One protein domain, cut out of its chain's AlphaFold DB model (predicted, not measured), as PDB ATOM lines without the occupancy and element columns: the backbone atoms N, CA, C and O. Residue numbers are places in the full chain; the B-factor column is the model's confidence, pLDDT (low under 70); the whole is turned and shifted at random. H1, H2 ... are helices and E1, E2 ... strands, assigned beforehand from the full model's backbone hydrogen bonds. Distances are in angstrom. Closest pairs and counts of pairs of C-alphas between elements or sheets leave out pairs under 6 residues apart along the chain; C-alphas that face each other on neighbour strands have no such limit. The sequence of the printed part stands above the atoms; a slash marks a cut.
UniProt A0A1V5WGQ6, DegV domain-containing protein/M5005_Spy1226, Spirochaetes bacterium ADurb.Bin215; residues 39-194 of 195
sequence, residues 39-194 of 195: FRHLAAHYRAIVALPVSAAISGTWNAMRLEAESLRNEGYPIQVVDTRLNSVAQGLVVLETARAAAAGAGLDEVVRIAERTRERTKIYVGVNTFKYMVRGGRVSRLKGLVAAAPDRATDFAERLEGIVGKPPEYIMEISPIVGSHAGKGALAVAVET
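AT A GLANCE: This is residues 39 to 194 of the 195 residues of the protein "DegV domain-containing protein/M5005_Spy1226" of Spirochaetes bacterium ADurb.Bin215 (UniProt A0A1V5WGQ6). The model has two lobes side by side along its longest axis, with the helical hairpin H3 and H4 reaching from one to the other. In one lobe the short parallel strands E1 and E2 are layered between H2 and H4, and H1 sits at the far side by H2; in the other, the antiparallel ribbon E3 and E4 is covered on one face by residues 88 to 94 of H3, with H6 out beyond E4 and H5 and H7 past one end. The printed part has 156 residues, with seven named helices and four named strands in the order H1, E1, H2, E2, H3, H4, E3, H5, H6, H7, E4, and the class is mostly helix. It is only just compact, close to loose, with a radius of gyration of the C-alphas of 17.7 A and spans of 52 by 37 by 23 A.

HOW THE PARTS SIT: E3, residues 122 to 127, and E4, residues 188 to 193, are antiparallel neighbours at 164 degrees, with N 125 and O 190 within hydrogen-bond range at 2.8 A. H3, residues 88 to 103, comes closest to E4 at the C-alphas of Ala 90 and Ala 191, 5.0 A apart. H4, residues 108 to 121, touches H3, closest at the C-alphas of Thr 98 and Ala 115, 5.4 A; this helical hairpin runs opposite ways at a shallow tilt of 33 degrees, only just short of steep. E1, residues 49 to 51, is nearest to H4 at the C-alphas of Val 50 and Val 112, 7.1 A. E1 is parallel to its neighbour E2, residues 79 to 81, with N 51 and O 80 at 2.8 A, within hydrogen-bond range. With H2, residues 61 to 74, they form a strand-helix-strand unit, two parallel neighbour strands joined through a helix, with a right-handed crossover. The closest C-alphas of H2 and E2 are those of Ala 69 and Ile 79, 5.8 A. H1, residues 39 to 43, only just touches H2, with 3 pairs of C-alphas within 8 A, the closest those of Phe 39 and Ala 69, 7.5 A. H5, residues 132 to 136, touches H7, residues 177 to 183, closest at the C-alphas of Met 134 and His 182, 5.0 A. H6, residues 154 to 165, touches no helix; its closest C-alpha to E4 is Ala 154, 6.3 A from Leu 188. Every O i to N i+4 pair is within hydrogen-bond range in H1 to H6, and 2 of 3 in H7.

IN THESE COORDINATES: H1 begins at C-alpha 39, (13.440, -28.222, -19.610). H2 and H4 each measure 20.4 A, H3 22.4 A and H6 15.9 A. E3 is 16.8 A long and E4 17.0 A, ending at C-alpha 193, (-0.124, -53.443, -18.531).

THE WHOLE: The two farthest C-alphas, of Glu 75 and Asp 152, are 52.3 A apart. The printed part has no cut. The links H5 to H6 and H6 to H7 are long. The mean pLDDT of the printed part is 79.5, and residues 125 to 132, 140 to 175 and 177 to 190 are under 70.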
ATOM      1  N   PHE A  39      12.952 -27.871 -20.936       90.12
ATOM      2  CA  PHE A  39      13.440 -28.222 -19.610       90.12
ATOM      3  C   PHE A  39      13.778 -27.004 -18.764       90.12
ATOM      4  O   PHE A  39      13.366 -26.985 -17.609       90.12
ATOM      5  N   ARG A  40      14.419 -25.960 -19.297       87.88
ATOM      6  CA  ARG A  40      14.635 -24.708 -18.550       87.88
ATOM      7  C   ARG A  40      13.330 -24.030 -18.175       87.88
ATOM      8  O   ARG A  40      13.192 -23.557 -17.049       87.88
ATOM      9  N   HIS A  41      12.362 -24.002 -19.091       87.12
ATOM     10  CA  HIS A  41      11.046 -23.456 -18.783       87.12
ATOM     11  C   HIS A  41      10.386 -24.224 -17.631       87.12
ATOM     12  O   HIS A  41       9.948 -23.615 -16.661       87.12
ATOM     13  N   LEU A  42      10.365 -25.557 -17.695       91.69
ATOM     14  CA  LEU A  42       9.801 -26.385 -16.631       91.69
ATOM     15  C   LEU A  42      10.598 -26.271 -15.323       91.69
ATOM     16  O   LEU A  42      10.001 -26.189 -14.255       91.69
ATOM     17  N   ALA A  43      11.925 -26.202 -15.379       91.19
ATOM     18  CA  ALA A  43      12.784 -26.114 -14.203       91.19
ATOM     19  C   ALA A  43      12.612 -24.791 -13.438       91.19
ATOM     20  O   ALA A  43      12.812 -24.751 -12.228       91.19
ATOM     21  N   ALA A  44      12.176 -23.726 -14.117       89.06
ATOM     22  CA  ALA A  44      11.799 -22.470 -13.474       89.06
ATOM     23  C   ALA A  44      10.469 -22.552 -12.695       89.06
ATOM     24  O   ALA A  44      10.191 -21.686 -11.866       89.06
ATOM     25  N   HIS A  45       9.637 -23.566 -12.958       92.56
ATOM     26  CA  HIS A  45       8.285 -23.690 -12.397       92.56
ATOM     27  C   HIS A  45       8.074 -24.936 -11.528       92.56
ATOM     28  O   HIS A  45       7.120 -24.980 -10.753       92.56
ATOM     29  N   TYR A  46       8.945 -25.938 -11.630       93.81
ATOM     30  CA  TYR A  46       8.795 -27.226 -10.959       93.81
ATOM     31  C   TYR A  46      10.078 -27.635 -10.236       93.81
ATOM     32  O   TYR A  46      11.181 -27.416 -10.725       93.81
ATOM     33  N   ARG A  47       9.928 -28.305  -9.082       93.75
ATOM     34  CA  ARG A  47      11.072 -28.752  -8.264       93.75
ATOM     35  C   ARG A  47      11.935 -29.818  -8.931       93.75
ATOM     36  O   ARG A  47      13.047 -30.021  -8.476       93.75
ATOM     37  N   ALA A  48      11.374 -30.579  -9.872       95.94
ATOM     38  CA  ALA A  48      12.009 -31.701 -10.551       95.94
ATOM     39  C   ALA A  48      11.231 -32.077 -11.813       95.94
ATOM     40  O   ALA A  48      10.033 -31.809 -11.910       95.94
ATOM     41  N   ILE A  49      11.914 -32.727 -12.756       96.81
ATOM     42  CA  ILE A  49      11.348 -33.135 -14.044       96.81
ATOM     43  C   ILE A  49      11.640 -34.617 -14.283       96.81
ATOM     44  O   ILE A  49      12.780 -35.060 -14.158       96.81
ATOM     45  N   VAL A  50      10.615 -35.372 -14.685       97.81
ATOM     46  CA  VAL A  50      10.761 -36.732 -15.225       97.81
ATOM     47  C   VAL A  50      10.260 -36.730 -16.663       97.81
ATOM     48  O   VAL A  50       9.076 -36.519 -16.917       97.81
ATOM     49  N   ALA A  51      11.165 -36.948 -17.610       97.00
ATOM     50  CA  ALA A  51      10.857 -37.042 -19.028       97.00
ATOM     51  C   ALA A  51      10.718 -38.509 -19.452       97.00
ATOM     52  O   ALA A  51      11.589 -39.335 -19.175       97.00
ATOM     53  N   LEU A  52       9.631 -38.808 -20.166       97.44
ATOM     54  CA  LEU A  52       9.266 -40.147 -20.637       97.44
ATOM     55  C   LEU A  52       9.130 -40.167 -22.170       97.44
ATOM     56  O   LEU A  52       8.014 -40.270 -22.690       97.44
ATOM     57  N   PRO A  53      10.233 -40.003 -22.922       95.25
ATOM     58  CA  PRO A  53      10.203 -40.023 -24.380       95.25
ATOM     59  C   PRO A  53       9.910 -41.418 -24.939       95.25
ATOM     60  O   PRO A  53      10.029 -42.438 -24.261       95.25
ATOM     61  N   VAL A  54       9.577 -41.452 -26.229       93.19
ATOM     62  CA  VAL A  54       9.499 -42.688 -27.013       93.19
ATOM     63  C   VAL A  54      10.827 -43.454 -26.970       93.19
ATOM     64  O   VAL A  54      11.898 -42.846 -26.920       93.19
ATOM     65  N   SER A  55      10.737 -44.785 -27.036       92.25
ATOM     66  CA  SER A  55      11.858 -45.730 -27.003       92.25
ATOM     67  C   SER A  55      13.109 -45.265 -27.758       92.25
ATOM     68  O   SER A  55      13.062 -45.011 -28.970       92.25
ATOM     69  N   ALA A  56      14.254 -45.297 -27.070       92.00
ATOM     70  CA  ALA A  56      15.563 -44.974 -27.646       92.00
ATOM     71  C   ALA A  56      15.922 -45.858 -28.856       92.00
ATOM     72  O   ALA A  56      16.603 -45.419 -29.779       92.00
ATOM     73  N   ALA A  57      15.407 -47.093 -28.905       86.75
ATOM     74  CA  ALA A  57      15.654 -48.025 -30.006       86.75
ATOM     75  C   ALA A  57      15.018 -47.616 -31.353       86.75
ATOM     76  O   ALA A  57      15.389 -48.166 -32.388       86.75
ATOM     77  N   ILE A  58      14.043 -46.695 -31.363       81.56
ATOM     78  CA  ILE A  58      13.290 -46.330 -32.581       81.56
ATOM     79  C   ILE A  58      13.298 -44.827 -32.892       81.56
ATOM     80  O   ILE A  58      12.880 -44.429 -33.989       81.56
ATOM     81  N   SER A  59      13.778 -44.000 -31.957       86.88
ATOM     82  CA  SER A  59      13.860 -42.546 -32.092       86.88
ATOM     83  C   SER A  59      15.084 -41.965 -31.383       86.88
ATOM     84  O   SER A  59      15.422 -42.367 -30.274       86.88
ATOM     85  N   GLY A  60      15.682 -40.929 -31.978       86.94
ATOM     86  CA  GLY A  60      16.744 -40.136 -31.348       86.94
ATOM     87  C   GLY A  60      16.259 -39.208 -30.226       86.94
ATOM     88  O   GLY A  60      17.088 -38.630 -29.527       86.94
ATOM     89  N   THR A  61      14.939 -39.074 -30.026       89.00
ATOM     90  CA  THR A  61      14.332 -38.180 -29.020       89.00
ATOM     91  C   THR A  61      14.876 -38.423 -27.616       89.00
ATOM     92  O   THR A  61      15.205 -37.464 -26.924       89.00
ATOM     93  N   TRP A  62      15.017 -39.688 -27.205       94.00
ATOM     94  CA  TRP A  62      15.561 -40.009 -25.887       94.00
ATOM     95  C   TRP A  62      16.993 -39.495 -25.719       94.00
ATOM     96  O   TRP A  62      17.299 -38.879 -24.705       94.00
ATOM     97  N   ASN A  63      17.857 -39.682 -26.724       90.06
ATOM     98  CA  ASN A  63      19.245 -39.233 -26.626       90.06
ATOM     99  C   ASN A  63      19.347 -37.702 -26.620       90.06
ATOM    100  O   ASN A  63      20.139 -37.162 -25.857       90.06
ATOM    101  N   ALA A  64      18.528 -37.013 -27.421       89.25
ATOM    102  CA  ALA A  64      18.460 -35.551 -27.407       89.25
ATOM    103  C   ALA A  64      18.064 -35.027 -26.015       89.25
ATOM    104  O   ALA A  64      18.797 -34.236 -25.429       89.25
ATOM    105  N   MET A  65      16.977 -35.558 -25.440       92.75
ATOM    106  CA  MET A  65      16.539 -35.191 -24.090       92.75
ATOM    107  C   MET A  65      17.567 -35.570 -23.017       92.75
ATOM    108  O   MET A  65      17.766 -34.810 -22.075       92.75
ATOM    109  N   ARG A  66      18.237 -36.724 -23.139       94.00
ATOM    110  CA  ARG A  66      19.278 -37.150 -22.192       94.00
ATOM    111  C   ARG A  66      20.436 -36.157 -22.156       94.00
ATOM    112  O   ARG A  66      20.850 -35.786 -21.064       94.00
ATOM    113  N   LEU A  67      20.949 -35.750 -23.319       90.12
ATOM    114  CA  LEU A  67      22.077 -34.818 -23.413       90.12
ATOM    115  C   LEU A  67      21.735 -33.455 -22.798       90.12
ATOM    116  O   LEU A  67      22.528 -32.896 -22.044       90.12
ATOM    117  N   GLU A  68      20.532 -32.949 -23.063       90.12
ATOM    118  CA  GLU A  68      20.045 -31.693 -22.483       90.12
ATOM    119  C   GLU A  68      19.870 -31.801 -20.960       90.12
ATOM    120  O   GLU A  68      20.359 -30.960 -20.205       90.12
ATOM    121  N   ALA A  69      19.258 -32.889 -20.486       92.62
ATOM    122  CA  ALA A  69      19.107 -33.154 -19.060       92.62
ATOM    123  C   ALA A  69      20.458 -33.329 -18.344       92.62
ATOM    124  O   ALA A  69      20.590 -32.911 -17.199       92.62
ATOM    125  N   GLU A  70      21.467 -33.926 -18.989       91.88
ATOM    126  CA  GLU A  70      22.836 -34.018 -18.455       91.88
ATOM    127  C   GLU A  70      23.453 -32.640 -18.246       91.88
ATOM    128  O   GLU A  70      23.980 -32.372 -17.165       91.88
ATOM    129  N   SER A  71      23.330 -31.754 -19.237       89.69
ATOM    130  CA  SER A  71      23.793 -30.369 -19.118       89.69
ATOM    131  C   SER A  71      23.135 -29.659 -17.934       89.69
ATOM    132  O   SER A  71      23.825 -29.077 -17.101       89.69
ATOM    133  N   LEU A  72      21.808 -29.745 -17.818       90.56
ATOM    134  CA  LEU A  72      21.048 -29.059 -16.769       90.56
ATOM    135  C   LEU A  72      21.254 -29.666 -15.376       90.56
ATOM    136  O   LEU A  72      21.247 -28.939 -14.383       90.56
ATOM    137  N   ARG A  73      21.496 -30.977 -15.271       93.62
ATOM    138  CA  ARG A  73      21.871 -31.599 -13.993       93.62
ATOM    139  C   ARG A  73      23.198 -31.064 -13.463       93.62
ATOM    140  O   ARG A  73      23.310 -30.862 -12.258       93.62
ATOM    141  N   ASN A  74      24.167 -30.786 -14.338       91.06
ATOM    142  CA  ASN A  74      25.432 -30.158 -13.938       91.06
ATOM    143  C   ASN A  74      25.233 -28.720 -13.423       91.06
ATOM    144  O   ASN A  74      26.037 -28.238 -12.631       91.06
ATOM    145  N   GLU A  75      24.149 -28.055 -13.832       91.69
ATOM    146  CA  GLU A  75      23.710 -26.751 -13.313       91.69
ATOM    147  C   GLU A  75      22.862 -26.870 -12.024       91.69
ATOM    148  O   GLU A  75      22.443 -25.857 -11.468       91.69
ATOM    149  N   GLY A  76      22.611 -28.087 -11.525       92.81
ATOM    150  CA  GLY A  76      21.866 -28.344 -10.289       92.81
ATOM    151  C   GLY A  76      20.365 -28.591 -10.465       92.81
ATOM    152  O   GLY A  76      19.658 -28.741  -9.468       92.81
ATOM    153  N   TYR A  77      19.854 -28.674 -11.699       94.50
ATOM    154  CA  TYR A  77      18.440 -28.970 -11.938       94.50
ATOM    155  C   TYR A  77      18.157 -30.481 -11.854       94.50
ATOM    156  O   TYR A  77      18.752 -31.267 -12.599       94.50
ATOM    157  N   PRO A  78      17.222 -30.933 -11.002       95.31
ATOM    158  CA  PRO A  78      16.924 -32.355 -10.837       95.31
ATOM    159  C   PRO A  78      16.008 -32.868 -11.962       95.31
ATOM    160  O   PRO A  78      14.778 -32.800 -11.891       95.31
ATOM    161  N   ILE A  79      16.631 -33.392 -13.021       96.12
ATOM    162  CA  ILE A  79      15.960 -33.877 -14.236       96.12
ATOM    163  C   ILE A  79      16.343 -35.331 -14.508       96.12
ATOM    164  O   ILE A  79      17.526 -35.659 -14.603       96.12
ATOM    165  N   GLN A  80      15.349 -36.195 -14.698       97.19
ATOM    166  CA  GLN A  80      15.529 -37.602 -15.062       97.19
ATOM    167  C   GLN A  80      14.872 -37.893 -16.409       97.19
ATOM    168  O   GLN A  80      13.760 -37.446 -16.674       97.19
ATOM    169  N   VAL A  81      15.560 -38.649 -17.266       97.25
ATOM    170  CA  VAL A  81      15.056 -39.049 -18.589       97.25
ATOM    171  C   VAL A  81      15.019 -40.567 -18.638       97.25
ATOM    172  O   VAL A  81      16.058 -41.219 -18.738       97.25
ATOM    173  N   VAL A  82      13.822 -41.137 -18.563       97.56
ATOM    174  CA  VAL A  82      13.633 -42.588 -18.523       97.56
ATOM    175  C   VAL A  82      13.360 -43.085 -19.938       97.56
ATOM    176  O   VAL A  82      12.411 -42.644 -20.588       97.56
ATOM    177  N   ASP A  83      14.179 -44.017 -20.434       97.19
ATOM    178  CA  ASP A  83      13.846 -44.727 -21.673       97.19
ATOM    179  C   ASP A  83      12.614 -45.596 -21.419       97.19
ATOM    180  O   ASP A  83      12.674 -46.595 -20.690       97.19
ATOM    181  N   THR A  84      11.489 -45.210 -22.017       95.81
ATOM    182  CA  THR A  84      10.231 -45.938 -21.855       95.81
ATOM    183  C   THR A  84      10.271 -47.293 -22.537       95.81
ATOM    184  O   THR A  84       9.452 -48.134 -22.195       95.81
ATOM    185  N   ARG A  85      11.193 -47.536 -23.488       93.88
ATOM    186  CA  ARG A  85      11.267 -48.766 -24.307       93.88
ATOM    187  C   ARG A  85       9.941 -49.122 -24.999       93.88
ATOM    188  O   ARG A  85       9.739 -50.250 -25.445       93.88
ATOM    189  N   LEU A  86       9.041 -48.147 -25.086       90.19
ATOM    190  CA  LEU A  86       7.678 -48.263 -25.572       90.19
ATOM    191  C   LEU A  86       7.373 -47.068 -26.480       90.19
ATOM    192  O   LEU A  86       8.167 -46.139 -26.646       90.19
ATOM    193  N   ASN A  87       6.213 -47.114 -27.116       87.56
ATOM    194  CA  ASN A  87       5.662 -46.026 -27.906       87.56
ATOM    195  C   ASN A  87       4.136 -46.028 -27.773       87.56
ATOM    196  O   ASN A  87       3.552 -46.955 -27.207       87.56
ATOM    197  N   SER A  88       3.491 -45.005 -28.340       86.50
ATOM    198  CA  SER A  88       2.029 -44.926 -28.412       86.50
ATOM    199  C   SER A  88       1.370 -45.048 -27.023       86.50
ATOM    200  O   SER A  88       1.955 -44.680 -26.006       86.50
ATOM    201  N   VAL A  89       0.156 -45.586 -26.986       84.56
ATOM    202  CA  VAL A  89      -0.627 -46.015 -25.816       84.56
ATOM    203  C   VAL A  89       0.237 -46.612 -24.692       84.56
ATOM    204  O   VAL A  89       0.154 -46.170 -23.552       84.56
ATOM    205  N   ALA A  90       1.142 -47.548 -24.988       86.62
ATOM    206  CA  ALA A  90       1.976 -48.171 -23.956       86.62
ATOM    207  C   ALA A  90       2.923 -47.184 -23.255       86.62
ATOM    208  O   ALA A  90       3.110 -47.260 -22.046       86.62
ATOM    209  N   GLN A  91       3.492 -46.231 -23.994       94.38
ATOM    210  CA  GLN A  91       4.245 -45.125 -23.397       94.38
ATOM    211  C   GLN A  91       3.322 -44.250 -22.531       94.38
ATOM    212  O   GLN A  91       3.709 -43.837 -21.440       94.38
ATOM    213  N   GLY A  92       2.095 -44.003 -22.999       92.50
ATOM    214  CA  GLY A  92       1.069 -43.258 -22.269       92.50
ATOM    215  C   GLY A  92       0.696 -43.883 -20.922       92.50
ATOM    216  O   GLY A  92       0.558 -43.151 -19.949       92.50
ATOM    217  N   LEU A  93       0.612 -45.216 -20.826       92.44
ATOM    218  CA  LEU A  93       0.366 -45.923 -19.557       92.44
ATOM    219  C   LEU A  93       1.479 -45.667 -18.533       92.44
ATOM    220  O   LEU A  93       1.200 -45.360 -17.376       92.44
ATOM    221  N   VAL A  94       2.742 -45.686 -18.973       96.50
ATOM    222  CA  VAL A  94       3.877 -45.320 -18.110       96.50
ATOM    223  C   VAL A  94       3.744 -43.874 -17.632       96.50
ATOM    224  O   VAL A  94       3.919 -43.606 -16.444       96.50
ATOM    225  N   VAL A  95       3.401 -42.940 -18.527       96.81
ATOM    226  CA  VAL A  95       3.179 -41.526 -18.171       96.81
ATOM    227  C   VAL A  95       2.049 -41.377 -17.158       96.81
ATOM    228  O   VAL A  95       2.206 -40.638 -16.191       96.81
ATOM    229  N   LEU A  96       0.937 -42.087 -17.348       95.94
ATOM    230  CA  LEU A  96      -0.230 -42.022 -16.476       95.94
ATOM    231  C   LEU A  96       0.103 -42.467 -15.048       95.94
ATOM    232  O   LEU A  96      -0.166 -41.727 -14.103       95.94
ATOM    233  N   GLU A  97       0.733 -43.630 -14.884       96.44
ATOM    234  CA  GLU A  97       1.135 -44.137 -13.565       96.44
ATOM    235  C   GLU A  97       2.192 -43.238 -12.906       96.44
ATOM    236  O   GLU A  97       2.106 -42.925 -11.716       96.44
ATOM    237  N   THR A  98       3.142 -42.726 -13.692       97.38
ATOM    238  CA  THR A  98       4.166 -41.780 -13.216       97.38
ATOM    239  C   THR A  98       3.537 -40.469 -12.731       97.38
ATOM    240  O   THR A  98       3.893 -39.956 -11.669       97.38
ATOM    241  N   ALA A  99       2.570 -39.930 -13.478       96.75
ATOM    242  CA  ALA A  99       1.856 -38.709 -13.122       96.75
ATOM    243  C   ALA A  99       0.981 -38.901 -11.874       96.75
ATOM    244  O   ALA A  99       0.957 -38.022 -11.013       96.75
ATOM    245  N   ARG A 100       0.316 -40.058 -11.731       97.44
ATOM    246  CA  ARG A 100      -0.443 -40.422 -10.520       97.44
ATOM    247  C   ARG A 100       0.461 -40.461  -9.288       97.44
ATOM    248  O   ARG A 100       0.113 -39.873  -8.267       97.44
ATOM    249  N   ALA A 101       1.636 -41.081  -9.393       97.38
ATOM    250  CA  ALA A 101       2.610 -41.114  -8.305       97.38
ATOM    251  C   ALA A 101       3.110 -39.712  -7.924       97.38
ATOM    252  O   ALA A 101       3.150 -39.361  -6.745       97.38
ATOM    253  N   ALA A 102       3.440 -38.881  -8.917       96.69
ATOM    254  CA  ALA A 102       3.864 -37.503  -8.685       96.69
ATOM    255  C   ALA A 102       2.756 -36.663  -8.021       96.69
ATOM    256  O   ALA A 102       3.033 -35.924  -7.075       96.69
ATOM    257  N   ALA A 103       1.502 -36.812  -8.464       96.75
ATOM    258  CA  ALA A 103       0.341 -36.144  -7.875       96.75
ATOM    259  C   ALA A 103       0.057 -36.604  -6.434       96.75
ATOM    260  O   ALA A 103      -0.408 -35.811  -5.620       96.75
ATOM    261  N   ALA A 104       0.389 -37.855  -6.099       97.19
ATOM    262  CA  ALA A 104       0.319 -38.391  -4.739       97.19
ATOM    263  C   ALA A 104       1.474 -37.927  -3.825       97.19
ATOM    264  O   ALA A 104       1.534 -38.323  -2.664       97.19
ATOM    265  N   GLY A 105       2.389 -37.089  -4.325       96.38
ATOM    266  CA  GLY A 105       3.485 -36.513  -3.543       96.38
ATOM    267  C   GLY A 105       4.776 -37.335  -3.532       96.38
ATOM    268  O   GLY A 105       5.694 -36.989  -2.786       96.38
ATOM    269  N   ALA A 106       4.890 -38.379  -4.361       97.19
ATOM    270  CA  ALA A 106       6.102 -39.193  -4.443       97.19
ATOM    271  C   ALA A 106       7.353 -38.349  -4.773       97.19
ATOM    272  O   ALA A 106       7.307 -37.326  -5.473       97.19
ATOM    273  N   GLY A 107       8.505 -38.767  -4.245       96.94
ATOM    274  CA  GLY A 107       9.802 -38.151  -4.544       96.94
ATOM    275  C   GLY A 107      10.298 -38.486  -5.956       96.94
ATOM    276  O   GLY A 107       9.852 -39.464  -6.549       96.94
ATOM    277  N   LEU A 108      11.260 -37.717  -6.484       96.75
ATOM    278  CA  LEU A 108      11.820 -37.926  -7.832       96.75
ATOM    279  C   LEU A 108      12.264 -39.383  -8.067       96.75
ATOM    280  O   LEU A 108      11.826 -40.008  -9.029       96.75
ATOM    281  N   ASP A 109      13.067 -39.943  -7.162       97.44
ATOM    282  CA  ASP A 109      13.594 -41.310  -7.297       97.44
ATOM    283  C   ASP A 109      12.502 -42.383  -7.212       97.44
ATOM    284  O   ASP A 109      12.608 -43.463  -7.792       97.44
ATOM    285  N   GLU A 110      11.428 -42.117  -6.471       97.88
ATOM    286  CA  GLU A 110      10.279 -43.017  -6.400       97.88
ATOM    287  C   GLU A 110       9.453 -42.969  -7.684       97.88
ATOM    288  O   GLU A 110       9.127 -44.020  -8.233       97.88
ATOM    289  N   VAL A 111       9.197 -41.770  -8.207       98.25
ATOM    290  CA  VAL A 111       8.515 -41.561  -9.488       98.25
ATOM    291  C   VAL A 111       9.274 -42.255 -10.625       98.25
ATOM    292  O   VAL A 111       8.661 -42.951 -11.433       98.25
ATOM    293  N   VAL A 112      10.608 -42.150 -10.655       98.38
ATOM    294  CA  VAL A 112      11.449 -42.866 -11.629       98.38
ATOM    295  C   VAL A 112      11.325 -44.382 -11.471       98.38
ATOM    296  O   VAL A 112      11.080 -45.073 -12.458       98.38
ATOM    297  N   ARG A 113      11.417 -44.914 -10.244       98.31
ATOM    298  CA  ARG A 113      11.256 -46.358  -9.995       98.31
ATOM    299  C   ARG A 113       9.883 -46.878 -10.418       98.31
ATOM    300  O   ARG A 113       9.785 -48.003 -10.911       98.31
ATOM    301  N   ILE A 114       8.825 -46.089 -10.227       98.00
ATOM    302  CA  ILE A 114       7.473 -46.430 -10.683       98.00
ATOM    303  C   ILE A 114       7.436 -46.465 -12.209       98.00
ATOM    304  O   ILE A 114       7.010 -47.474 -12.763       98.00
ATOM    305  N   ALA A 115       7.974 -45.447 -12.886       98.06
ATOM    306  CA  ALA A 115       8.056 -45.426 -14.344       98.06
ATOM    307  C   ALA A 115       8.788 -46.661 -14.904       98.06
ATOM    308  O   ALA A 115       8.305 -47.313 -15.831       98.06
ATOM    309  N   GLU A 116       9.931 -47.026 -14.319       97.88
ATOM    310  CA  GLU A 116      10.706 -48.204 -14.719       97.88
ATOM    311  C   GLU A 116       9.949 -49.512 -14.464       97.88
ATOM    312  O   GLU A 116       9.912 -50.386 -15.332       97.88
ATOM    313  N   ARG A 117       9.291 -49.647 -13.307       97.19
ATOM    314  CA  ARG A 117       8.489 -50.835 -12.985       97.19
ATOM    315  C   ARG A 117       7.294 -50.973 -13.925       97.19
ATOM    316  O   ARG A 117       7.047 -52.080 -14.404       97.19
ATOM    317  N   THR A 118       6.580 -49.879 -14.189       96.38
ATOM    318  CA  THR A 118       5.440 -49.830 -15.113       96.38
ATOM    319  C   THR A 118       5.881 -50.159 -16.534       96.38
ATOM    320  O   THR A 118       5.229 -50.953 -17.209       96.38
ATOM    321  N   ARG A 119       7.039 -49.658 -16.976       95.06
ATOM    322  CA  ARG A 119       7.641 -50.042 -18.258       95.06
ATOM    323  C   ARG A 119       7.835 -51.553 -18.382       95.06
ATOM    324  O   ARG A 119       7.472 -52.119 -19.407       95.06
ATOM    325  N   GLU A 120       8.421 -52.221 -17.385       93.06
ATOM    326  CA  GLU A 120       8.750 -53.653 -17.515       93.06
ATOM    327  C   GLU A 120       7.500 -54.541 -17.662       93.06
ATOM    328  O   GLU A 120       7.523 -55.531 -18.405       93.06
ATOM    329  N   ARG A 121       6.395 -54.149 -17.015       90.69
ATOM    330  CA  ARG A 121       5.089 -54.831 -17.064       90.69
ATOM    331  C   ARG A 121       4.161 -54.357 -18.187       90.69
ATOM    332  O   ARG A 121       3.108 -54.951 -18.396       90.69
ATOM    333  N   THR A 122       4.545 -53.312 -18.916       87.56
ATOM    334  CA  THR A 122       3.779 -52.818 -20.060       87.56
ATOM    335  C   THR A 122       4.331 -53.420 -21.345       87.56
ATOM    336  O   THR A 122       5.538 -53.419 -21.596       87.56
ATOM    337  N   LYS A 123       3.444 -53.951 -22.184       78.25
ATOM    338  CA  LYS A 123       3.764 -54.471 -23.516       78.25
ATOM    339  C   LYS A 123       2.889 -53.789 -24.550       78.25
ATOM    340  O   LYS A 123       1.734 -53.486 -24.278       78.25
ATOM    341  N   ILE A 124       3.436 -53.588 -25.744       75.44
ATOM    342  CA  ILE A 124       2.667 -53.207 -26.924       75.44
ATOM    343  C   ILE A 124       2.816 -54.280 -27.992       75.44
ATOM    344  O   ILE A 124       3.925 -54.668 -28.358       75.44
ATOM    345  N   TYR A 125       1.682 -54.754 -28.484       69.94
ATOM    346  CA  TYR A 125       1.580 -55.680 -29.597       69.94
ATOM    347  C   TYR A 125       1.061 -54.907 -30.795       69.94
ATOM    348  O   TYR A 125       0.052 -54.215 -30.697       69.94
ATOM    349  N   VAL A 126       1.761 -55.006 -31.921       66.50
ATOM    350  CA  VAL A 126       1.432 -54.256 -33.135       66.50
ATOM    351  C   VAL A 126       1.155 -55.240 -34.261       66.50
ATOM    352  O   VAL A 126       2.024 -56.025 -34.633       66.50
ATOM    353  N   GLY A 127      -0.055 -55.181 -34.807       62.44
ATOM    354  CA  GLY A 127      -0.422 -55.828 -36.058       62.44
ATOM    355  C   GLY A 127      -0.261 -54.843 -37.210       62.44
ATOM    356  O   GLY A 127      -0.758 -53.720 -37.146       62.44
ATOM    357  N   VAL A 128       0.424 -55.250 -38.274       61.25
ATOM    358  CA  VAL A 128       0.552 -54.444 -39.494       61.25
ATOM    359  C   VAL A 128       0.225 -55.262 -40.725       61.25
ATOM    360  O   VAL A 128       0.490 -56.456 -40.774       61.25
ATOM    361  N   ASN A 129      -0.310 -54.601 -41.749       56.53
ATOM    362  CA  ASN A 129      -0.589 -55.246 -43.034       56.53
ATOM    363  C   ASN A 129       0.691 -55.584 -43.809       56.53
ATOM    364  O   ASN A 129       0.695 -56.467 -44.663       56.53
ATOM    365  N   THR A 130       1.775 -54.845 -43.563       58.00
ATOM    366  CA  THR A 130       3.075 -55.089 -44.186       58.00
ATOM    367  C   THR A 130       4.207 -54.454 -43.385       58.00
ATOM    368  O   THR A 130       4.111 -53.309 -42.943       58.00
ATOM    369  N   PHE A 131       5.337 -55.153 -43.280       62.31
ATOM    370  CA  PHE A 131       6.562 -54.626 -42.669       62.31
ATOM    371  C   PHE A 131       7.370 -53.697 -43.584       62.31
ATOM    372  O   PHE A 131       8.347 -53.092 -43.138       62.31
ATOM    373  N   LYS A 132       6.973 -53.537 -44.857       66.06
ATOM    374  CA  LYS A 132       7.691 -52.726 -45.860       66.06
ATOM    375  C   LYS A 132       8.045 -51.328 -45.344       66.06
ATOM    376  O   LYS A 132       9.158 -50.858 -45.570       66.06
ATOM    377  N   TYR A 133       7.113 -50.662 -44.666       71.88
ATOM    378  CA  TYR A 133       7.291 -49.290 -44.182       71.88
ATOM    379  C   TYR A 133       8.268 -49.210 -43.008       71.88
ATOM    380  O   TYR A 133       9.166 -48.370 -43.024       71.88
ATOM    381  N   MET A 134       8.187 -50.142 -42.056       72.12
ATOM    382  CA  MET A 134       9.112 -50.191 -40.921       72.12
ATOM    383  C   MET A 134      10.543 -50.506 -41.360       72.12
ATOM    384  O   MET A 134      11.493 -49.920 -40.837       72.12
ATOM    385  N   VAL A 135      10.694 -51.392 -42.351       71.12
ATOM    386  CA  VAL A 135      11.994 -51.725 -42.948       71.12
ATOM    387  C   VAL A 135      12.563 -50.532 -43.717       71.12
ATOM    388  O   VAL A 135      13.726 -50.190 -43.522       71.12
ATOM    389  N   ARG A 136      11.758 -49.848 -44.550       77.00
ATOM    390  CA  ARG A 136      12.193 -48.619 -45.249       77.00
ATOM    391  C   ARG A 136      12.571 -47.508 -44.271       77.00
ATOM    392  O   ARG A 136      13.517 -46.778 -44.531       77.00
ATOM    393  N   GLY A 137      11.858 -47.409 -43.153       75.50
ATOM    394  CA  GLY A 137      12.171 -46.481 -42.075       75.50
ATOM    395  C   GLY A 137      13.372 -46.895 -41.224       75.50
ATOM    396  O   GLY A 137      13.783 -46.111 -40.382       75.50
ATOM    397  N   GLY A 138      13.937 -48.096 -41.382       76.12
ATOM    398  CA  GLY A 138      15.081 -48.562 -40.590       76.12
ATOM    399  C   GLY A 138      14.760 -48.958 -39.143       76.12
ATOM    400  O   GLY A 138      15.677 -49.180 -38.362       76.12
ATOM    401  N   ARG A 139      13.475 -49.058 -38.770       76.88
ATOM    402  CA  ARG A 139      13.023 -49.427 -37.409       76.88
ATOM    403  C   ARG A 139      12.809 -50.938 -37.239       76.88
ATOM    404  O   ARG A 139      12.660 -51.412 -36.121       76.88
ATOM    405  N   VAL A 140      12.818 -51.695 -38.338       67.88
ATOM    406  CA  VAL A 140      12.809 -53.167 -38.357       67.88
ATOM    407  C   VAL A 140      13.909 -53.657 -39.297       67.88
ATOM    408  O   VAL A 140      14.054 -53.149 -40.410       67.88
ATOM    409  N   SER A 141      14.693 -54.646 -38.860       61.09
ATOM    410  CA  SER A 141      15.755 -55.233 -39.683       61.09
ATOM    411  C   SER A 141      15.174 -56.039 -40.851       61.09
ATOM    412  O   SER A 141      14.144 -56.702 -40.721       61.09
ATOM    413  N   ARG A 142      15.856 -56.017 -42.008       51.62
ATOM    414  CA  ARG A 142      15.381 -56.664 -43.249       51.62
ATOM    415  C   ARG A 142      15.056 -58.158 -43.080       51.62
ATOM    416  O   ARG A 142      14.127 -58.631 -43.721       51.62
ATOM    417  N   LEU A 143      15.765 -58.872 -42.196       47.38
ATOM    418  CA  LEU A 143      15.552 -60.305 -41.937       47.38
ATOM    419  C   LEU A 143      14.258 -60.633 -41.166       47.38
ATOM    420  O   LEU A 143      13.818 -61.775 -41.213       47.38
ATOM    421  N   LYS A 144      13.637 -59.668 -40.474       46.50
ATOM    422  CA  LYS A 144      12.407 -59.886 -39.682       46.50
ATOM    423  C   LYS A 144      11.122 -59.432 -40.392       46.50
ATOM    424  O   LYS A 144      10.055 -59.459 -39.794       46.50
ATOM    425  N   GLY A 145      11.211 -58.996 -41.653       44.94
ATOM    426  CA  GLY A 145      10.096 -58.404 -42.408       44.94
ATOM    427  C   GLY A 145       9.152 -59.383 -43.120       44.94
ATOM    428  O   GLY A 145       8.255 -58.929 -43.829       44.94
ATOM    429  N   LEU A 146       9.337 -60.698 -42.969       39.81
ATOM    430  CA  LEU A 146       8.400 -61.707 -43.471       39.81
ATOM    431  C   LEU A 146       7.506 -62.176 -42.316       39.81
ATOM    432  O   LEU A 146       8.021 -62.820 -41.410       39.81
ATOM    433  N   VAL A 147       6.207 -61.840 -42.359       37.75
ATOM    434  CA  VAL A 147       5.031 -62.641 -41.925       37.75
ATOM    435  C   VAL A 147       3.806 -61.744 -41.652       37.75
ATOM    436  O   VAL A 147       3.899 -60.742 -40.961       37.75
ATOM    437  N   ALA A 148       2.655 -62.201 -42.163       36.16
ATOM    438  CA  ALA A 148       1.255 -61.882 -41.832       36.16
ATOM    439  C   ALA A 148       0.661 -60.512 -42.228       36.16
ATOM    440  O   ALA A 148       1.023 -59.463 -41.711       36.16
ATOM    441  N   ALA A 149      -0.359 -60.582 -43.092       34.97
ATOM    442  CA  ALA A 149      -1.321 -59.528 -43.401       34.97
ATOM    443  C   ALA A 149      -2.721 -59.965 -42.930       34.97
ATOM    444  O   ALA A 149      -3.068 -61.135 -43.096       34.97
ATOM    445  N   ALA A 150      -3.521 -59.045 -42.380       45.09
ATOM    446  CA  ALA A 150      -4.971 -59.210 -42.232       45.09
ATOM    447  C   ALA A 150      -5.647 -57.849 -41.939       45.09
ATOM    448  O   ALA A 150      -5.452 -57.316 -40.843       45.09
ATOM    449  N   PRO A 151      -6.436 -57.295 -42.877       45.91
ATOM    450  CA  PRO A 151      -7.245 -56.099 -42.661       45.91
ATOM    451  C   PRO A 151      -8.582 -56.445 -41.970       45.91
ATOM    452  O   PRO A 151      -9.043 -57.574 -42.081       45.91
ATOM    453  N   ASP A 152      -9.163 -55.463 -41.269       55.47
ATOM    454  CA  ASP A 152     -10.478 -55.458 -40.575       55.47
ATOM    455  C   ASP A 152     -10.513 -55.894 -39.097       55.47
ATOM    456  O   ASP A 152     -11.276 -56.779 -38.722       55.47
ATOM    457  N   ARG A 153      -9.685 -55.296 -38.218       55.72
ATOM    458  CA  ARG A 153      -9.492 -55.849 -36.859       55.72
ATOM    459  C   ARG A 153      -9.506 -54.914 -35.646       55.72
ATOM    460  O   ARG A 153      -9.345 -55.429 -34.563       55.72
ATOM    461  N   ALA A 154      -9.711 -53.597 -35.707       53.78
ATOM    462  CA  ALA A 154      -9.589 -52.796 -34.467       53.78
ATOM    463  C   ALA A 154     -10.639 -53.153 -33.387       53.78
ATOM    464  O   ALA A 154     -10.272 -53.474 -32.257       53.78
ATOM    465  N   THR A 155     -11.923 -53.158 -33.753       55.56
ATOM    466  CA  THR A 155     -13.033 -53.466 -32.834       55.56
ATOM    467  C   THR A 155     -13.134 -54.961 -32.538       55.56
ATOM    468  O   THR A 155     -13.161 -55.344 -31.376       55.56
ATOM    469  N   ASP A 156     -13.054 -55.811 -33.569       61.69
ATOM    470  CA  ASP A 156     -13.086 -57.278 -33.419       61.69
ATOM    471  C   ASP A 156     -11.919 -57.788 -32.553       61.69
ATOM    472  O   ASP A 156     -12.053 -58.713 -31.756       61.69
ATOM    473  N   PHE A 157     -10.748 -57.153 -32.654       62.78
ATOM    474  CA  PHE A 157      -9.599 -57.505 -31.826       62.78
ATOM    475  C   PHE A 157      -9.718 -56.945 -30.410       62.78
ATOM    476  O   PHE A 157      -9.279 -57.627 -29.497       62.78
ATOM    477  N   ALA A 158     -10.326 -55.770 -30.203       60.25
ATOM    478  CA  ALA A 158     -10.633 -55.262 -28.865       60.25
ATOM    479  C   ALA A 158     -11.629 -56.174 -28.126       60.25
ATOM    480  O   ALA A 158     -11.363 -56.543 -26.986       60.25
ATOM    481  N   GLU A 159     -12.698 -56.621 -28.794       63.19
ATOM    482  CA  GLU A 159     -13.676 -57.579 -28.252       63.19
ATOM    483  C   GLU A 159     -13.036 -58.943 -27.951       63.19
ATOM    484  O   GLU A 159     -13.217 -59.509 -26.873       63.19
ATOM    485  N   ARG A 160     -12.203 -59.460 -28.867       64.44
ATOM    486  CA  ARG A 160     -11.413 -60.680 -28.621       64.44
ATOM    487  C   ARG A 160     -10.450 -60.517 -27.449       64.44
ATOM    488  O   ARG A 160     -10.256 -61.465 -26.693       64.44
ATOM    489  N   LEU A 161      -9.824 -59.350 -27.304       65.31
ATOM    490  CA  LEU A 161      -8.887 -59.085 -26.217       65.31
ATOM    491  C   LEU A 161      -9.613 -58.978 -24.878       65.31
ATOM    492  O   LEU A 161      -9.124 -59.529 -23.901       65.31
ATOM    493  N   GLU A 162     -10.787 -58.349 -24.836       65.06
ATOM    494  CA  GLU A 162     -11.663 -58.355 -23.663       65.06
ATOM    495  C   GLU A 162     -12.083 -59.783 -23.298       65.06
ATOM    496  O   GLU A 162     -11.992 -60.161 -22.132       65.06
ATOM    497  N   GLY A 163     -12.409 -60.622 -24.285       60.66
ATOM    498  CA  GLY A 163     -12.679 -62.047 -24.071       60.66
ATOM    499  C   GLY A 163     -11.490 -62.848 -23.514       60.66
ATOM    500  O   GLY A 163     -11.700 -63.843 -22.825       60.66
ATOM    501  N   ILE A 164     -10.247 -62.424 -23.775       62.59
ATOM    502  CA  ILE A 164      -9.019 -63.080 -23.282       62.59
ATOM    503  C   ILE A 164      -8.582 -62.527 -21.917       62.59
ATOM    504  O   ILE A 164      -8.174 -63.282 -21.038       62.59
ATOM    505  N   VAL A 165      -8.622 -61.204 -21.746       68.00
ATOM    506  CA  VAL A 165      -8.104 -60.479 -20.572       68.00
ATOM    507  C   VAL A 165      -9.184 -60.319 -19.489       68.00
ATOM    508  O   VAL A 165      -8.868 -60.050 -18.330       68.00
ATOM    509  N   GLY A 166     -10.457 -60.509 -19.844       67.19
ATOM    510  CA  GLY A 166     -11.617 -60.401 -18.955       67.19
ATOM    511  C   GLY A 166     -11.988 -58.963 -18.583       67.19
ATOM    512  O   GLY A 166     -12.729 -58.758 -17.622       67.19
ATOM    513  N   LYS A 167     -11.427 -57.965 -19.278       68.62
ATOM    514  CA  LYS A 167     -11.662 -56.535 -19.030       68.62
ATOM    515  C   LYS A 167     -11.673 -55.750 -20.345       68.62
ATOM    516  O   LYS A 167     -10.823 -56.036 -21.194       68.62
ATOM    517  N   PRO A 168     -12.557 -54.746 -20.491       65.69
ATOM    518  CA  PRO A 168     -12.553 -53.868 -21.654       65.69
ATOM    519  C   PRO A 168     -11.284 -53.000 -21.682       65.69
ATOM    520  O   PRO A 168     -10.676 -52.751 -20.631       65.69
ATOM    521  N   PRO A 169     -10.865 -52.514 -22.864       66.12
ATOM    522  CA  PRO A 169      -9.742 -51.593 -22.976       66.12
ATOM    523  C   PRO A 169     -10.042 -50.268 -22.264       66.12
ATOM    524  O   PRO A 169     -11.134 -49.719 -22.388       66.12
ATOM    525  N   GLU A 170      -9.050 -49.717 -21.558       69.06
ATOM    526  CA  GLU A 170      -9.196 -48.428 -20.860       69.06
ATOM    527  C   GLU A 170      -9.400 -47.260 -21.846       69.06
ATOM    528  O   GLU A 170     -10.045 -46.270 -21.511       69.06
ATOM    529  N   TYR A 171      -8.877 -47.372 -23.072       62.56
ATOM    530  CA  TYR A 171      -9.080 -46.402 -24.149       62.56
ATOM    531  C   TYR A 171      -8.777 -47.004 -25.525       62.56
ATOM    532  O   TYR A 171      -7.990 -47.942 -25.664       62.56
ATOM    533  N   ILE A 172      -9.386 -46.419 -26.560       63.47
ATOM    534  CA  ILE A 172      -9.158 -46.732 -27.975       63.47
ATOM    535  C   ILE A 172      -8.829 -45.419 -28.687       63.47
ATOM    536  O   ILE A 172      -9.510 -44.416 -28.479       63.47
ATOM    537  N   MET A 173      -7.785 -45.404 -29.518       63.81
ATOM    538  CA  MET A 173      -7.382 -44.206 -30.259       63.81
ATOM    539  C   MET A 173      -6.808 -44.532 -31.638       63.81
ATOM    540  O   MET A 173      -6.273 -45.620 -31.860       63.81
ATOM    541  N   GLU A 174      -6.879 -43.565 -32.553       62.03
ATOM    542  CA  GLU A 174      -6.258 -43.679 -33.873       62.03
ATOM    543  C   GLU A 174      -4.728 -43.559 -33.810       62.03
ATOM    544  O   GLU A 174      -4.151 -42.855 -32.976       62.03
ATOM    545  N   ILE A 175      -4.051 -44.234 -34.743       66.50
ATOM    546  CA  ILE A 175      -2.599 -44.142 -34.895       66.50
ATOM    547  C   ILE A 175      -2.236 -42.784 -35.508       66.50
ATOM    548  O   ILE A 175      -2.695 -42.436 -36.594       66.50
ATOM    549  N   SER A 176      -1.350 -42.041 -34.842       70.00
ATOM    550  CA  SER A 176      -0.904 -40.724 -35.311       70.00
ATOM    551  C   SER A 176      -0.102 -40.791 -36.624       70.00
ATOM    552  O   SER A 176       0.525 -41.816 -36.908       70.00
ATOM    553  N   PRO A 177      -0.002 -39.691 -37.401       65.56
ATOM    554  CA  PRO A 177       0.769 -39.663 -38.650       65.56
ATOM    555  C   PRO A 177       2.243 -40.063 -38.496       65.56
ATOM    556  O   PRO A 177       2.808 -40.695 -39.389       65.56
ATOM    557  N   ILE A 178       2.870 -39.742 -37.359       68.81
ATOM    558  CA  ILE A 178       4.275 -40.084 -37.077       68.81
ATOM    559  C   ILE A 178       4.445 -41.604 -36.992       68.81
ATOM    560  O   ILE A 178       5.344 -42.173 -37.616       68.81
ATOM    561  N   VAL A 179       3.558 -42.272 -36.253       67.38
ATOM    562  CA  VAL A 179       3.574 -43.733 -36.119       67.38
ATOM    563  C   VAL A 179       3.090 -44.384 -37.417       67.38
ATOM    564  O   VAL A 179       3.730 -45.310 -37.912       67.38
ATOM    565  N   GLY A 180       2.031 -43.856 -38.034       60.88
ATOM    566  CA  GLY A 180       1.446 -44.356 -39.278       60.88
ATOM    567  C   GLY A 180       2.398 -44.303 -40.474       60.88
ATOM    568  O   GLY A 180       2.412 -45.229 -41.281       60.88
ATOM    569  N   SER A 181       3.276 -43.297 -40.550       69.44
ATOM    570  CA  SER A 181       4.316 -43.210 -41.591       69.44
ATOM    571  C   SER A 181       5.302 -44.384 -41.548       69.44
ATOM    572  O   SER A 181       5.886 -44.744 -42.569       69.44
ATOM    573  N   HIS A 182       5.468 -45.003 -40.375       68.56
ATOM    574  CA  HIS A 182       6.351 -46.148 -40.169       68.56
ATOM    575  C   HIS A 182       5.588 -47.479 -40.131       68.56
ATOM    576  O   HIS A 182       6.109 -48.484 -40.608       68.56
ATOM    577  N   ALA A 183       4.365 -47.503 -39.597       65.88
ATOM    578  CA  ALA A 183       3.556 -48.714 -39.451       65.88
ATOM    579  C   ALA A 183       2.719 -49.052 -40.701       65.88
ATOM    580  O   ALA A 183       2.401 -50.216 -40.934       65.88
ATOM    581  N   GLY A 184       2.411 -48.060 -41.539       63.75
ATOM    582  CA  GLY A 184       1.563 -48.210 -42.720       63.75
ATOM    583  C   GLY A 184       0.062 -48.116 -42.418       63.75
ATOM    584  O   GLY A 184      -0.383 -48.180 -41.271       63.75
ATOM    585  N   LYS A 185      -0.739 -47.947 -43.479       67.94
ATOM    586  CA  LYS A 185      -2.204 -47.850 -43.387       67.94
ATOM    587  C   LYS A 185      -2.811 -49.179 -42.916       67.94
ATOM    588  O   LYS A 185      -2.465 -50.243 -43.431       67.94
ATOM    589  N   GLY A 186      -3.750 -49.090 -41.972       63.09
ATOM    590  CA  GLY A 186      -4.428 -50.249 -41.384       63.09
ATOM    591  C   GLY A 186      -3.612 -50.983 -40.318       63.09
ATOM    592  O   GLY A 186      -3.943 -52.115 -39.989       63.09
ATOM    593  N   ALA A 187      -2.543 -50.369 -39.800       64.12
ATOM    594  CA  ALA A 187      -1.883 -50.852 -38.595       64.12
ATOM    595  C   ALA A 187      -2.825 -50.763 -37.381       64.12
ATOM    596  O   ALA A 187      -3.637 -49.844 -37.280       64.12
ATOM    597  N   LEU A 188      -2.674 -51.704 -36.456       69.19
ATOM    598  CA  LEU A 188      -3.376 -51.766 -35.179       69.19
ATOM    599  C   LEU A 188      -2.351 -52.026 -34.079       69.19
ATOM    600  O   LEU A 188      -1.406 -52.790 -34.280       69.19
ATOM    601  N   ALA A 189      -2.538 -51.428 -32.909       66.12
ATOM    602  CA  ALA A 189      -1.726 -51.746 -31.749       66.12
ATOM    603  C   ALA A 189      -2.591 -51.890 -30.502       66.12
ATOM    604  O   ALA A 189      -3.523 -51.117 -30.302       66.12
ATOM    605  N   VAL A 190      -2.240 -52.853 -29.657       68.25
ATOM    606  CA  VAL A 190      -2.813 -53.021 -28.324       68.25
ATOM    607  C   VAL A 190      -1.689 -52.929 -27.313       68.25
ATOM    608  O   VAL A 190      -0.682 -53.629 -27.434       68.25
ATOM    609  N   ALA A 191      -1.868 -52.072 -26.314       72.06
ATOM    610  CA  ALA A 191      -1.012 -52.055 -25.144       72.06
ATOM    611  C   ALA A 191      -1.699 -52.777 -23.988       72.06
ATOM    612  O   ALA A 191      -2.896 -52.601 -23.775       72.06
ATOM    613  N   VAL A 192      -0.935 -53.565 -23.241       75.19
ATOM    614  CA  VAL A 192      -1.396 -54.227 -22.022       75.19
ATOM    615  C   VAL A 192      -0.385 -53.953 -20.924       75.19
ATOM    616  O   VAL A 192       0.815 -54.149 -21.119       75.19
ATOM    617  N   GLU A 193      -0.881 -53.518 -19.773       76.62
ATOM    618  CA  GLU A 193      -0.124 -53.443 -18.531       76.62
ATOM    619  C   GLU A 193      -0.590 -54.568 -17.601       76.62
ATOM    620  O   GLU A 193      -1.776 -54.667 -17.282       76.62
ATOM    621  N   THR A 194       0.327 -55.432 -17.166       75.56
ATOM    622  CA  THR A 194       0.015 -56.489 -16.195       75.56
ATOM    623  C   THR A 194       0.331 -56.020 -14.774       75.56
ATOM    624  O   THR A 194       1.420 -55.515 -14.508       75.56
TER     625      THR A 194